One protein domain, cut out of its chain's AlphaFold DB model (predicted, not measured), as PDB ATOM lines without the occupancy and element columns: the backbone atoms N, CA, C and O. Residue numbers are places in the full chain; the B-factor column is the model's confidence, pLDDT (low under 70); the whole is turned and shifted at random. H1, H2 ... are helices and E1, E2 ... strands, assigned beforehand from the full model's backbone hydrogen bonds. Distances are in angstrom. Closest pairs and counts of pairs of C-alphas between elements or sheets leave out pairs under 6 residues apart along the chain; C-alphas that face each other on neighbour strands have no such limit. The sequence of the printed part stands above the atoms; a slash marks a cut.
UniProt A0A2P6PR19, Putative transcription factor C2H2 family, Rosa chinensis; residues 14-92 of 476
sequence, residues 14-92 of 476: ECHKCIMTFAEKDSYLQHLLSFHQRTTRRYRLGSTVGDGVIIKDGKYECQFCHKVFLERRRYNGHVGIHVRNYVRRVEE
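AT A GLANCE: This is residues 14 to 92 of the 476 residues of the protein "Putative transcription factor C2H2 family" of Rosa chinensis (UniProt A0A2P6PR19). A long helix, H3, makes the long axis; the shorter H1 crosses over it, with E1 beyond H1, and a long loop, residues 42 to 58, leads from little H2 to E2 beside H3's first turns. The printed part has 79 residues, with E1, H1, H2, E2 and H3 in that order and no sheet of named strands; the class is mostly helix, helices holding 35 of the 41 residues in named elements. They are compact, radius of gyration of the C-alphas 12.9 A, spanning 36 by 26 by 26 A.

IN THESE COORDINATES: Find E1 at residues 20 to 22, then H1, 25 to 34, from C-alpha 25 at (-12.120, -40.619, -9.184), 14.1 A long. H2 is 37 to 41, E2 59 to 61; H3, 72 to 91, runs 28.9 A to C-alpha 91 at (-20.252, -30.652, 0.044).

HOW THE PARTS SIT: E1 and E2 pair with no named strand; residues 14 to 15 pair antiparallel with 20 to 21. H1 and H3 are close but not clearly touching, closest C-alphas Leu 29 and Val 83, 7.6 A, about perpendicular at 87 degrees. Every helix O i to N i+4 pair is within hydrogen-bond range.

THE WHOLE: The printed part has no cut; H2 to E2 is the long link. Residues 37 to 58 and 87 to 92 have pLDDT under 70.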
ATOM      1  N   GLU A  14     -14.226 -48.155 -12.946       85.69
ATOM      2  CA  GLU A  14     -15.353 -48.674 -13.727       85.69
ATOM      3  C   GLU A  14     -16.629 -48.784 -12.884       85.69
ATOM      4  O   GLU A  14     -16.621 -49.280 -11.757       85.69
ATOM      5  N   CYS A  15     -17.758 -48.355 -13.449       83.12
ATOM      6  CA  CYS A  15     -19.081 -48.697 -12.945       83.12
ATOM      7  C   CYS A  15     -19.669 -49.850 -13.763       83.12
ATOM      8  O   CYS A  15     -20.356 -49.611 -14.756       83.12
ATOM      9  N   HIS A  16     -19.483 -51.093 -13.316       74.75
ATOM     10  CA  HIS A  16     -20.014 -52.283 -14.003       74.75
ATOM     11  C   HIS A  16     -21.546 -52.265 -14.187       74.75
ATOM     12  O   HIS A  16     -22.073 -52.876 -15.108       74.75
ATOM     13  N   LYS A  17     -22.287 -51.520 -13.351       78.31
ATOM     14  CA  LYS A  17     -23.749 -51.374 -13.477       78.31
ATOM     15  C   LYS A  17     -24.178 -50.460 -14.639       78.31
ATOM     16  O   LYS A  17     -25.317 -50.554 -15.090       78.31
ATOM     17  N   CYS A  18     -23.289 -49.594 -15.119       83.00
ATOM     18  CA  CYS A  18     -23.504 -48.769 -16.312       83.00
ATOM     19  C   CYS A  18     -22.540 -49.108 -17.460       83.00
ATOM     20  O   CYS A  18     -22.698 -48.553 -18.542       83.00
ATOM     21  N   ILE A  19     -21.565 -49.995 -17.226       81.12
ATOM     22  CA  ILE A  19     -20.462 -50.341 -18.135       81.12
ATOM     23  C   ILE A  19     -19.755 -49.060 -18.628       81.12
ATOM     24  O   ILE A  19     -19.538 -48.837 -19.816       81.12
ATOM     25  N   MET A  20     -19.454 -48.164 -17.679       82.25
ATOM     26  CA  MET A  20     -18.790 -46.880 -17.927       82.25
ATOM     27  C   MET A  20     -17.476 -46.798 -17.158       82.25
ATOM     28  O   MET A  20     -17.449 -47.050 -15.952       82.25
ATOM     29  N   THR A  21     -16.412 -46.384 -17.843       84.94
ATOM     30  CA  THR A  21     -15.090 -46.120 -17.265       84.94
ATOM     31  C   THR A  21     -14.864 -44.622 -17.066       84.94
ATOM     32  O   THR A  21     -15.323 -43.787 -17.848       84.94
ATOM     33  N   PHE A  22     -14.140 -44.274 -16.007       87.31
ATOM     34  CA  PHE A  22     -13.860 -42.905 -15.593       87.31
ATOM     35  C   PHE A  22     -12.361 -42.770 -15.306       87.31
ATOM     36  O   PHE A  22     -11.816 -43.493 -14.473       87.31
ATOM     37  N   ALA A  23     -11.702 -41.827 -15.981       81.19
ATOM     38  CA  ALA A  23     -10.289 -41.516 -15.745       81.19
ATOM     39  C   ALA A  23     -10.058 -40.806 -14.397       81.19
ATOM     40  O   ALA A  23      -8.976 -40.877 -13.824       81.19
ATOM     41  N   GLU A  24     -11.087 -40.131 -13.879       84.50
ATOM     42  CA  GLU A  24     -11.032 -39.380 -12.631       84.50
ATOM     43  C   GLU A  24     -11.961 -39.980 -11.579       84.50
ATOM     44  O   GLU A  24     -13.157 -40.198 -11.804       84.50
ATOM     45  N   LYS A  25     -11.408 -40.159 -10.379       82.00
ATOM     46  CA  LYS A  25     -12.120 -40.619  -9.184       82.00
ATOM     47  C   LYS A  25     -13.342 -39.761  -8.855       82.00
ATOM     48  O   LYS A  25     -14.374 -40.292  -8.447       82.00
ATOM     49  N   ASP A  26     -13.228 -38.450  -9.040       82.75
ATOM     50  CA  ASP A  26     -14.280 -37.505  -8.678       82.75
ATOM     51  C   ASP A  26     -15.463 -37.612  -9.648       82.75
ATOM     52  O   ASP A  26     -16.614 -37.664  -9.213       82.75
ATOM     53  N   SER A  27     -15.180 -37.795 -10.943       87.69
ATOM     54  CA  SER A  27     -16.178 -38.104 -11.973       87.69
ATOM     55  C   SER A  27     -16.879 -39.449 -11.722       87.69
ATOM     56  O   SER A  27     -18.107 -39.526 -11.811       87.69
ATOM     57  N   TYR A  28     -16.140 -40.492 -11.323       86.69
ATOM     58  CA  TYR A  28     -16.721 -41.786 -10.930       86.69
ATOM     59  C   TYR A  28     -17.647 -41.671  -9.713       86.69
ATOM     60  O   TYR A  28     -18.765 -42.193  -9.707       86.69
ATOM     61  N   LEU A  29     -17.210 -40.961  -8.672       83.06
ATOM     62  CA  LEU A  29     -18.001 -40.790  -7.456       83.06
ATOM     63  C   LEU A  29     -19.225 -39.907  -7.718       83.06
ATOM     64  O   LEU A  29     -20.314 -40.259  -7.272       83.06
ATOM     65  N   GLN A  30     -19.097 -38.846  -8.516       85.25
ATOM     66  CA  GLN A  30     -20.234 -38.045  -8.969       85.25
ATOM     67  C   GLN A  30     -21.235 -38.887  -9.775       85.25
ATOM     68  O   GLN A  30     -22.444 -38.746  -9.584       85.25
ATOM     69  N   HIS A  31     -20.770 -39.818 -10.616       88.69
ATOM     70  CA  HIS A  31     -21.630 -40.782 -11.306       88.69
ATOM     71  C   HIS A  31     -22.369 -41.714 -10.324       88.69
ATOM     72  O   HIS A  31     -23.599 -41.808 -10.374       88.69
ATOM     73  N   LEU A  32     -21.669 -42.333  -9.363       84.62
ATOM     74  CA  LEU A  32     -22.299 -43.167  -8.327       84.62
ATOM     75  C   LEU A  32     -23.309 -42.384  -7.464       84.62
ATOM     76  O   LEU A  32     -24.322 -42.929  -7.015       84.62
ATOM     77  N   LEU A  33     -23.051 -41.101  -7.226       81.69
ATOM     78  CA  LEU A  33     -23.910 -40.240  -6.416       81.69
ATOM     79  C   LEU A  33     -25.095 -39.662  -7.186       81.69
ATOM     80  O   LEU A  33     -26.097 -39.359  -6.554       81.69
ATOM     81  N   SER A  34     -25.031 -39.554  -8.513       81.44
ATOM     82  CA  SER A  34     -26.127 -39.033  -9.345       81.44
ATOM     83  C   SER A  34     -27.007 -40.147  -9.918       81.44
ATOM     84  O   SER A  34     -28.222 -40.127  -9.712       81.44
ATOM     85  N   PHE A  35     -26.418 -41.167 -10.546       76.56
ATOM     86  CA  PHE A  35     -27.143 -42.274 -11.187       76.56
ATOM     87  C   PHE A  35     -27.487 -43.414 -10.221       76.56
ATOM     88  O   PHE A  35     -28.385 -44.218 -10.486       76.56
ATOM     89  N   HIS A  36     -26.784 -43.521  -9.090       82.38
ATOM     90  CA  HIS A  36     -26.909 -44.639  -8.147       82.38
ATOM     91  C   HIS A  36     -27.305 -44.206  -6.719       82.38
ATOM     92  O   HIS A  36     -27.176 -44.995  -5.780       82.38
ATOM     93  N   GLN A  37     -27.920 -43.020  -6.580       65.56
ATOM     94  CA  GLN A  37     -28.481 -42.429  -5.341       65.56
ATOM     95  C   GLN A  37     -29.185 -43.424  -4.399       65.56
ATOM     96  O   GLN A  37     -29.057 -43.355  -3.176       65.56
ATOM     97  N   ARG A  38     -29.965 -44.358  -4.961       55.19
ATOM     98  CA  ARG A  38     -30.733 -45.342  -4.180       55.19
ATOM     99  C   ARG A  38     -29.889 -46.540  -3.737       55.19
ATOM    100  O   ARG A  38     -30.088 -47.019  -2.625       55.19
ATOM    101  N   THR A  39     -28.925 -46.978  -4.545       53.00
ATOM    102  CA  THR A  39     -28.002 -48.077  -4.205       53.00
ATOM    103  C   THR A  39     -26.879 -47.647  -3.258       53.00
ATOM    104  O   THR A  39     -26.405 -48.473  -2.487       53.00
ATOM    105  N   THR A  40     -26.504 -46.362  -3.220       53.12
ATOM    106  CA  THR A  40     -25.526 -45.839  -2.245       53.12
ATOM    107  C   THR A  40     -26.125 -45.617  -0.848       53.12
ATOM    108  O   THR A  40     -25.440 -45.863   0.144       53.12
ATOM    109  N   ARG A  41     -27.409 -45.224  -0.735       50.03
ATOM    110  CA  ARG A  41     -28.126 -45.148   0.563       50.03
ATOM    111  C   ARG A  41     -28.738 -46.474   1.025       50.03
ATOM    112  O   ARG A  41     -28.792 -46.716   2.227       50.03
ATOM    113  N   ARG A  42     -29.186 -47.341   0.111       45.53
ATOM    114  CA  ARG A  42     -29.581 -48.728   0.413       45.53
ATOM    115  C   ARG A  42     -28.728 -49.691  -0.404       45.53
ATOM    116  O   ARG A  42     -29.161 -50.193  -1.439       45.53
ATOM    117  N   TYR A  43     -27.549 -50.008   0.122       41.72
ATOM    118  CA  TYR A  43     -26.747 -51.143  -0.332       41.72
ATOM    119  C   TYR A  43     -27.437 -52.463   0.078       41.72
ATOM    120  O   TYR A  43     -26.971 -53.200   0.946       41.72
ATOM    121  N   ARG A  44     -28.578 -52.785  -0.553       41.19
ATOM    122  CA  ARG A  44     -29.026 -54.178  -0.664       41.19
ATOM    123  C   ARG A  44     -28.058 -54.860  -1.630       41.19
ATOM    124  O   ARG A  44     -28.283 -54.872  -2.836       41.19
ATOM    125  N   LEU A  45     -26.954 -55.367  -1.079       44.53
ATOM    126  CA  LEU A  45     -26.051 -56.298  -1.751       44.53
ATOM    127  C   LEU A  45     -26.848 -57.556  -2.118       44.53
ATOM    128  O   LEU A  45     -27.009 -58.454  -1.297       44.53
ATOM    129  N   GLY A  46     -27.395 -57.563  -3.331       37.78
ATOM    130  CA  GLY A  46     -28.271 -58.620  -3.839       37.78
ATOM    131  C   GLY A  46     -28.150 -58.871  -5.343       37.78
ATOM    132  O   GLY A  46     -28.874 -59.708  -5.863       37.78
ATOM    133  N   SER A  47     -27.241 -58.186  -6.043       38.56
ATOM    134  CA  SER A  47     -26.809 -58.574  -7.387       38.56
ATOM    135  C   SER A  47     -25.541 -59.417  -7.267       38.56
ATOM    136  O   SER A  47     -24.493 -58.895  -6.885       38.56
ATOM    137  N   THR A  48     -25.702 -60.716  -7.521       39.81
ATOM    138  CA  THR A  48     -24.679 -61.703  -7.913       39.81
ATOM    139  C   THR A  48     -23.221 -61.297  -7.690       39.81
ATOM    140  O   THR A  48     -22.597 -60.605  -8.492       39.81
ATOM    141  N   VAL A  49     -22.679 -61.817  -6.591       42.66
ATOM    142  CA  VAL A  49     -21.247 -61.950  -6.319       42.66
ATOM    143  C   VAL A  49     -20.507 -62.436  -7.570       42.66
ATOM    144  O   VAL A  49     -20.769 -63.547  -8.018       42.66
ATOM    145  N   GLY A  50     -19.560 -61.653  -8.085       40.19
ATOM    146  CA  GLY A  50     -18.743 -62.087  -9.219       40.19
ATOM    147  C   GLY A  50     -17.603 -61.136  -9.552       40.19
ATOM    148  O   GLY A  50     -16.456 -61.568  -9.580       40.19
ATOM    149  N   ASP A  51     -17.909 -59.850  -9.734       44.19
ATOM    150  CA  ASP A  51     -16.988 -58.930 -10.405       44.19
ATOM    151  C   ASP A  51     -16.679 -57.661  -9.599       44.19
ATOM    152  O   ASP A  51     -17.522 -57.163  -8.844       44.19
ATOM    153  N   GLY A  52     -15.453 -57.156  -9.741       50.69
ATOM    154  CA  GLY A  52     -14.986 -55.947  -9.058       50.69
ATOM    155  C   GLY A  52     -14.644 -56.109  -7.566       50.69
ATOM    156  O   GLY A  52     -15.296 -55.513  -6.712       50.69
ATOM    157  N   VAL A  53     -13.581 -56.865  -7.246       49.09
ATOM    158  CA  VAL A  53     -12.436 -56.415  -6.408       49.09
ATOM    159  C   VAL A  53     -11.401 -57.532  -6.257       49.09
ATOM    160  O   VAL A  53     -11.724 -58.672  -5.935       49.09
ATOM    161  N   ILE A  54     -10.143 -57.148  -6.484       56.41
ATOM    162  CA  ILE A  54      -8.952 -57.993  -6.594       56.41
ATOM    163  C   ILE A  54      -8.846 -58.978  -5.426       56.41
ATOM    164  O   ILE A  54      -8.617 -58.587  -4.280       56.41
ATOM    165  N   ILE A  55      -8.935 -60.267  -5.753       53.34
ATOM    166  CA  ILE A  55      -8.562 -61.355  -4.857       53.34
ATOM    167  C   ILE A  55      -7.071 -61.639  -5.053       53.34
ATOM    168  O   ILE A  55      -6.681 -62.326  -5.994       53.34
ATOM    169  N   LYS A  56      -6.242 -61.171  -4.117       51.03
ATOM    170  CA  LYS A  56      -5.011 -61.891  -3.765       51.03
ATOM    171  C   LYS A  56      -5.349 -62.832  -2.606       51.03
ATOM    172  O   LYS A  56      -5.878 -62.402  -1.582       51.03
ATOM    173  N   ASP A  57      -5.100 -64.124  -2.798       53.16
ATOM    174  CA  ASP A  57      -5.148 -65.173  -1.765       53.16
ATOM    175  C   ASP A  57      -6.473 -65.307  -0.981       53.16
ATOM    176  O   ASP A  57      -6.475 -65.612   0.214       53.16
ATOM    177  N   GLY A  58      -7.614 -65.053  -1.628       65.62
ATOM    178  CA  GLY A  58      -8.948 -65.132  -1.010       65.62
ATOM    179  C   GLY A  58      -9.370 -63.903  -0.189       65.62
ATOM    180  O   GLY A  58     -10.357 -63.978   0.542       65.62
ATOM    181  N   LYS A  59      -8.642 -62.780  -0.277       79.62
ATOM    182  CA  LYS A  59      -8.826 -61.598   0.587       79.62
ATOM    183  C   LYS A  59      -9.285 -60.376  -0.216       79.62
ATOM    184  O   LYS A  59      -8.877 -60.196  -1.357       79.62
ATOM    185  N   TYR A  60     -10.110 -59.528   0.398       82.44
ATOM    186  CA  TYR A  60     -10.664 -58.309  -0.204       82.44
ATOM    187  C   TYR A  60      -9.772 -57.101   0.099       82.44
ATOM    188  O   TYR A  60      -9.660 -56.711   1.261       82.44
ATOM    189  N   GLU A  61      -9.179 -56.468  -0.912       85.38
ATOM    190  CA  GLU A  61      -8.379 -55.248  -0.731       85.38
ATOM    191  C   GLU A  61      -9.182 -53.975  -1.049       85.38
ATOM    192  O   GLU A  61      -9.796 -53.843  -2.107       85.38
ATOM    193  N   CYS A  62      -9.179 -53.004  -0.132       84.06
ATOM    194  CA  CYS A  62      -9.801 -51.702  -0.351       84.06
ATOM    195  C   CYS A  62      -8.958 -50.806  -1.259       84.06
ATOM    196  O   CYS A  62      -7.963 -50.241  -0.816       84.06
ATOM    197  N   GLN A  63      -9.443 -50.553  -2.473       79.62
ATOM    198  CA  GLN A  63      -8.825 -49.641  -3.446       79.62
ATOM    199  C   GLN A  63      -8.639 -48.196  -2.929       79.62
ATOM    200  O   GLN A  63      -7.863 -47.431  -3.486       79.62
ATOM    201  N   PHE A  64      -9.331 -47.788  -1.855       78.31
ATOM    202  CA  PHE A  64      -9.236 -46.426  -1.309       78.31
ATOM    203  C   PHE A  64      -8.156 -46.233  -0.233       78.31
ATOM    204  O   PHE A  64      -7.863 -45.084   0.108       78.31
ATOM    205  N   CYS A  65      -7.616 -47.307   0.358       81.00
ATOM    206  CA  CYS A  65      -6.535 -47.216   1.357       81.00
ATOM    207  C   CYS A  65      -5.694 -48.498   1.539       81.00
ATOM    208  O   CYS A  65      -5.008 -48.642   2.553       81.00
ATOM    209  N   HIS A  66      -5.783 -49.444   0.602       85.06
ATOM    210  CA  HIS A  66      -5.062 -50.724   0.552       85.06
ATOM    211  C   HIS A  66      -5.193 -51.606   1.806       85.06
ATOM    212  O   HIS A  66      -4.374 -52.483   2.078       85.06
ATOM    213  N   LYS A  67      -6.260 -51.410   2.596       83.88
ATOM    214  CA  LYS A  67      -6.588 -52.302   3.715       83.88
ATOM    215  C   LYS A  67      -7.171 -53.608   3.193       83.88
ATOM    216  O   LYS A  67      -8.169 -53.599   2.475       83.88
ATOM    217  N   VAL A  68      -6.566 -54.715   3.610       84.56
ATOM    218  CA  VAL A  68      -6.994 -56.076   3.281       84.56
ATOM    219  C   VAL A  68      -7.951 -56.604   4.356       84.56
ATOM    220  O   VAL A  68      -7.703 -56.461   5.553       84.56
ATOM    221  N   PHE A  69      -9.037 -57.240   3.925       84.19
ATOM    222  CA  PHE A  69     -10.082 -57.819   4.767       84.19
ATOM    223  C   PHE A  69     -10.315 -59.282   4.387       84.19
ATOM    224  O   PHE A  69     -10.376 -59.620   3.209       84.19
ATOM    225  N   LEU A  70     -10.511 -60.152   5.379       83.38
ATOM    226  CA  LEU A  70     -10.884 -61.555   5.141       83.38
ATOM    227  C   LEU A  70     -12.389 -61.711   4.857       83.38
ATOM    228  O   LEU A  70     -12.814 -62.612   4.146       83.38
ATOM    229  N   GLU A  71     -13.212 -60.804   5.390       84.19
ATOM    230  CA  GLU A  71     -14.670 -60.872   5.301       84.19
ATOM    231  C   GLU A  71     -15.250 -59.779   4.404       84.19
ATOM    232  O   GLU A  71     -15.070 -58.581   4.657       84.19
ATOM    233  N   ARG A  72     -16.093 -60.188   3.445       79.19
ATOM    234  CA  ARG A  72     -16.829 -59.278   2.553       79.19
ATOM    235  C   ARG A  72     -17.672 -58.245   3.312       79.19
ATOM    236  O   ARG A  72     -17.761 -57.099   2.882       79.19
ATOM    237  N   ARG A  73     -18.272 -58.609   4.458       80.25
ATOM    238  CA  ARG A  73     -19.066 -57.664   5.275       80.25
ATOM    239  C   ARG A  73     -18.213 -56.525   5.843       80.25
ATOM    240  O   ARG A  73     -18.642 -55.374   5.771       80.25
ATOM    241  N   ARG A  74     -17.003 -56.816   6.338       85.06
ATOM    242  CA  ARG A  74     -16.075 -55.789   6.851       85.06
ATOM    243  C   ARG A  74     -15.548 -54.903   5.721       85.06
ATOM    244  O   ARG A  74     -15.562 -53.684   5.864       85.06
ATOM    245  N   TYR A  75     -15.185 -55.510   4.588       86.19
ATOM    246  CA  TYR A  75     -14.793 -54.799   3.368       86.19
ATOM    247  C   TYR A  75     -15.874 -53.801   2.906       86.19
ATOM    248  O   TYR A  75     -15.603 -52.608   2.784       86.19
ATOM    249  N   ASN A  76     -17.122 -54.256   2.740       81.88
ATOM    250  CA  ASN A  76     -18.232 -53.406   2.291       81.88
ATOM    251  C   ASN A  76     -18.538 -52.270   3.277       81.88
ATOM    252  O   ASN A  76     -18.753 -51.130   2.863       81.88
ATOM    253  N   GLY A  77     -18.529 -52.560   4.585       87.94
ATOM    254  CA  GLY A  77     -18.696 -51.537   5.620       87.94
ATOM    255  C   GLY A  77     -17.604 -50.468   5.550       87.94
ATOM    256  O   GLY A  77     -17.896 -49.276   5.628       87.94
ATOM    257  N   HIS A  78     -16.359 -50.886   5.324       90.94
ATOM    258  CA  HIS A  78     -15.211 -49.999   5.188       90.94
ATOM    259  C   HIS A  78     -15.242 -49.150   3.901       90.94
ATOM    260  O   HIS A  78     -15.053 -47.933   3.969       90.94
ATOM    261  N   VAL A  79     -15.565 -49.739   2.744       86.12
ATOM    262  CA  VAL A  79     -15.765 -48.997   1.483       86.12
ATOM    263  C   VAL A  79     -16.889 -47.966   1.618       86.12
ATOM    264  O   VAL A  79     -16.734 -46.818   1.198       86.12
ATOM    265  N   GLY A  80     -17.987 -48.324   2.292       84.94
ATOM    266  CA  GLY A  80     -19.086 -47.400   2.580       84.94
ATOM    267  C   GLY A  80     -18.668 -46.163   3.390       84.94
ATOM    268  O   GLY A  80     -19.262 -45.099   3.218       84.94
ATOM    269  N   ILE A  81     -17.630 -46.263   4.231       84.38
ATOM    270  CA  ILE A  81     -17.061 -45.116   4.962       84.38
ATOM    271  C   ILE A  81     -16.299 -44.190   4.005       84.38
ATOM    272  O   ILE A  81     -16.480 -42.974   4.077       84.38
ATOM    273  N   HIS A  82     -15.494 -44.737   3.088       86.19
ATOM    274  CA  HIS A  82     -14.769 -43.934   2.095       86.19
ATOM    275  C   HIS A  82     -15.721 -43.152   1.183       86.19
ATOM    276  O   HIS A  82     -15.552 -41.942   1.035       86.19
ATOM    277  N   VAL A  83     -16.759 -43.806   0.650       80.81
ATOM    278  CA  VAL A  83     -17.764 -43.151  -0.207       80.81
ATOM    279  C   VAL A  83     -18.527 -42.068   0.566       80.81
ATOM    280  O   VAL A  83     -18.666 -40.949   0.081       80.81
ATOM    281  N   ARG A  84     -18.970 -42.344   1.802       80.75
ATOM    282  CA  ARG A  84     -19.721 -41.369   2.619       80.75
ATOM    283  C   ARG A  84     -18.879 -40.160   3.041       80.75
ATOM    284  O   ARG A  84     -19.385 -39.043   3.049       80.75
ATOM    285  N   ASN A  85     -17.609 -40.371   3.383       72.19
ATOM    286  CA  ASN A  85     -16.698 -39.279   3.735       72.19
ATOM    287  C   ASN A  85     -16.273 -38.455   2.515       72.19
ATOM    288  O   ASN A  85     -15.956 -37.281   2.673       72.19
ATOM    289  N   TYR A  86     -16.268 -39.041   1.315       70.56
ATOM    290  CA  TYR A  86     -16.032 -38.293   0.084       70.56
ATOM    291  C   TYR A  86     -17.167 -37.297  -0.196       70.56
ATOM    292  O   TYR A  86     -16.881 -36.118  -0.370       70.56
ATOM    293  N   VAL A  87     -18.436 -37.735  -0.123       61.66
ATOM    294  CA  VAL A  87     -19.620 -36.854  -0.266       61.66
ATOM    295  C   VAL A  87     -19.494 -35.615   0.617       61.66
ATOM    296  O   VAL A  87     -19.560 -34.495   0.123       61.66
ATOM    297  N   ARG A  88     -19.203 -35.824   1.908       64.88
ATOM    298  CA  ARG A  88     -19.054 -34.738   2.882       64.88
ATOM    299  C   ARG A  88     -17.959 -33.737   2.495       64.88
ATOM    300  O   ARG A  88     -18.167 -32.543   2.638       64.88
ATOM    301  N   ARG A  89     -16.816 -34.197   1.969       56.41
ATOM    302  CA  ARG A  89     -15.723 -33.303   1.534       56.41
ATOM    303  C   ARG A  89     -16.056 -32.510   0.269       56.41
ATOM    304  O   ARG A  89     -15.552 -31.402   0.128       56.41
ATOM    305  N   VAL A  90     -16.867 -33.063  -0.635       56.34
ATOM    306  CA  VAL A  90     -17.339 -32.343  -1.832       56.34
ATOM    307  C   VAL A  90     -18.358 -31.270  -1.440       56.34
ATOM    308  O   VAL A  90     -18.264 -30.139  -1.913       56.34
ATOM    309  N   GLU A  91     -19.271 -31.594  -0.520       52.69
ATOM    310  CA  GLU A  91     -20.252 -30.652   0.044       52.69
ATOM    311  C   GLU A  91     -19.593 -29.535   0.891       52.69
ATOM    312  O   GLU A  91     -20.119 -28.426   0.949       52.69
ATOM    313  N   GLU A  92     -18.424 -29.782   1.498       45.16
ATOM    314  CA  GLU A  92     -17.677 -28.827   2.343       45.16
ATOM    315  C   GLU A  92     -16.561 -28.037   1.614       45.16
ATOM    316  O   GLU A  92     -15.672 -27.503   2.279       45.16
TER     317      GLU A  92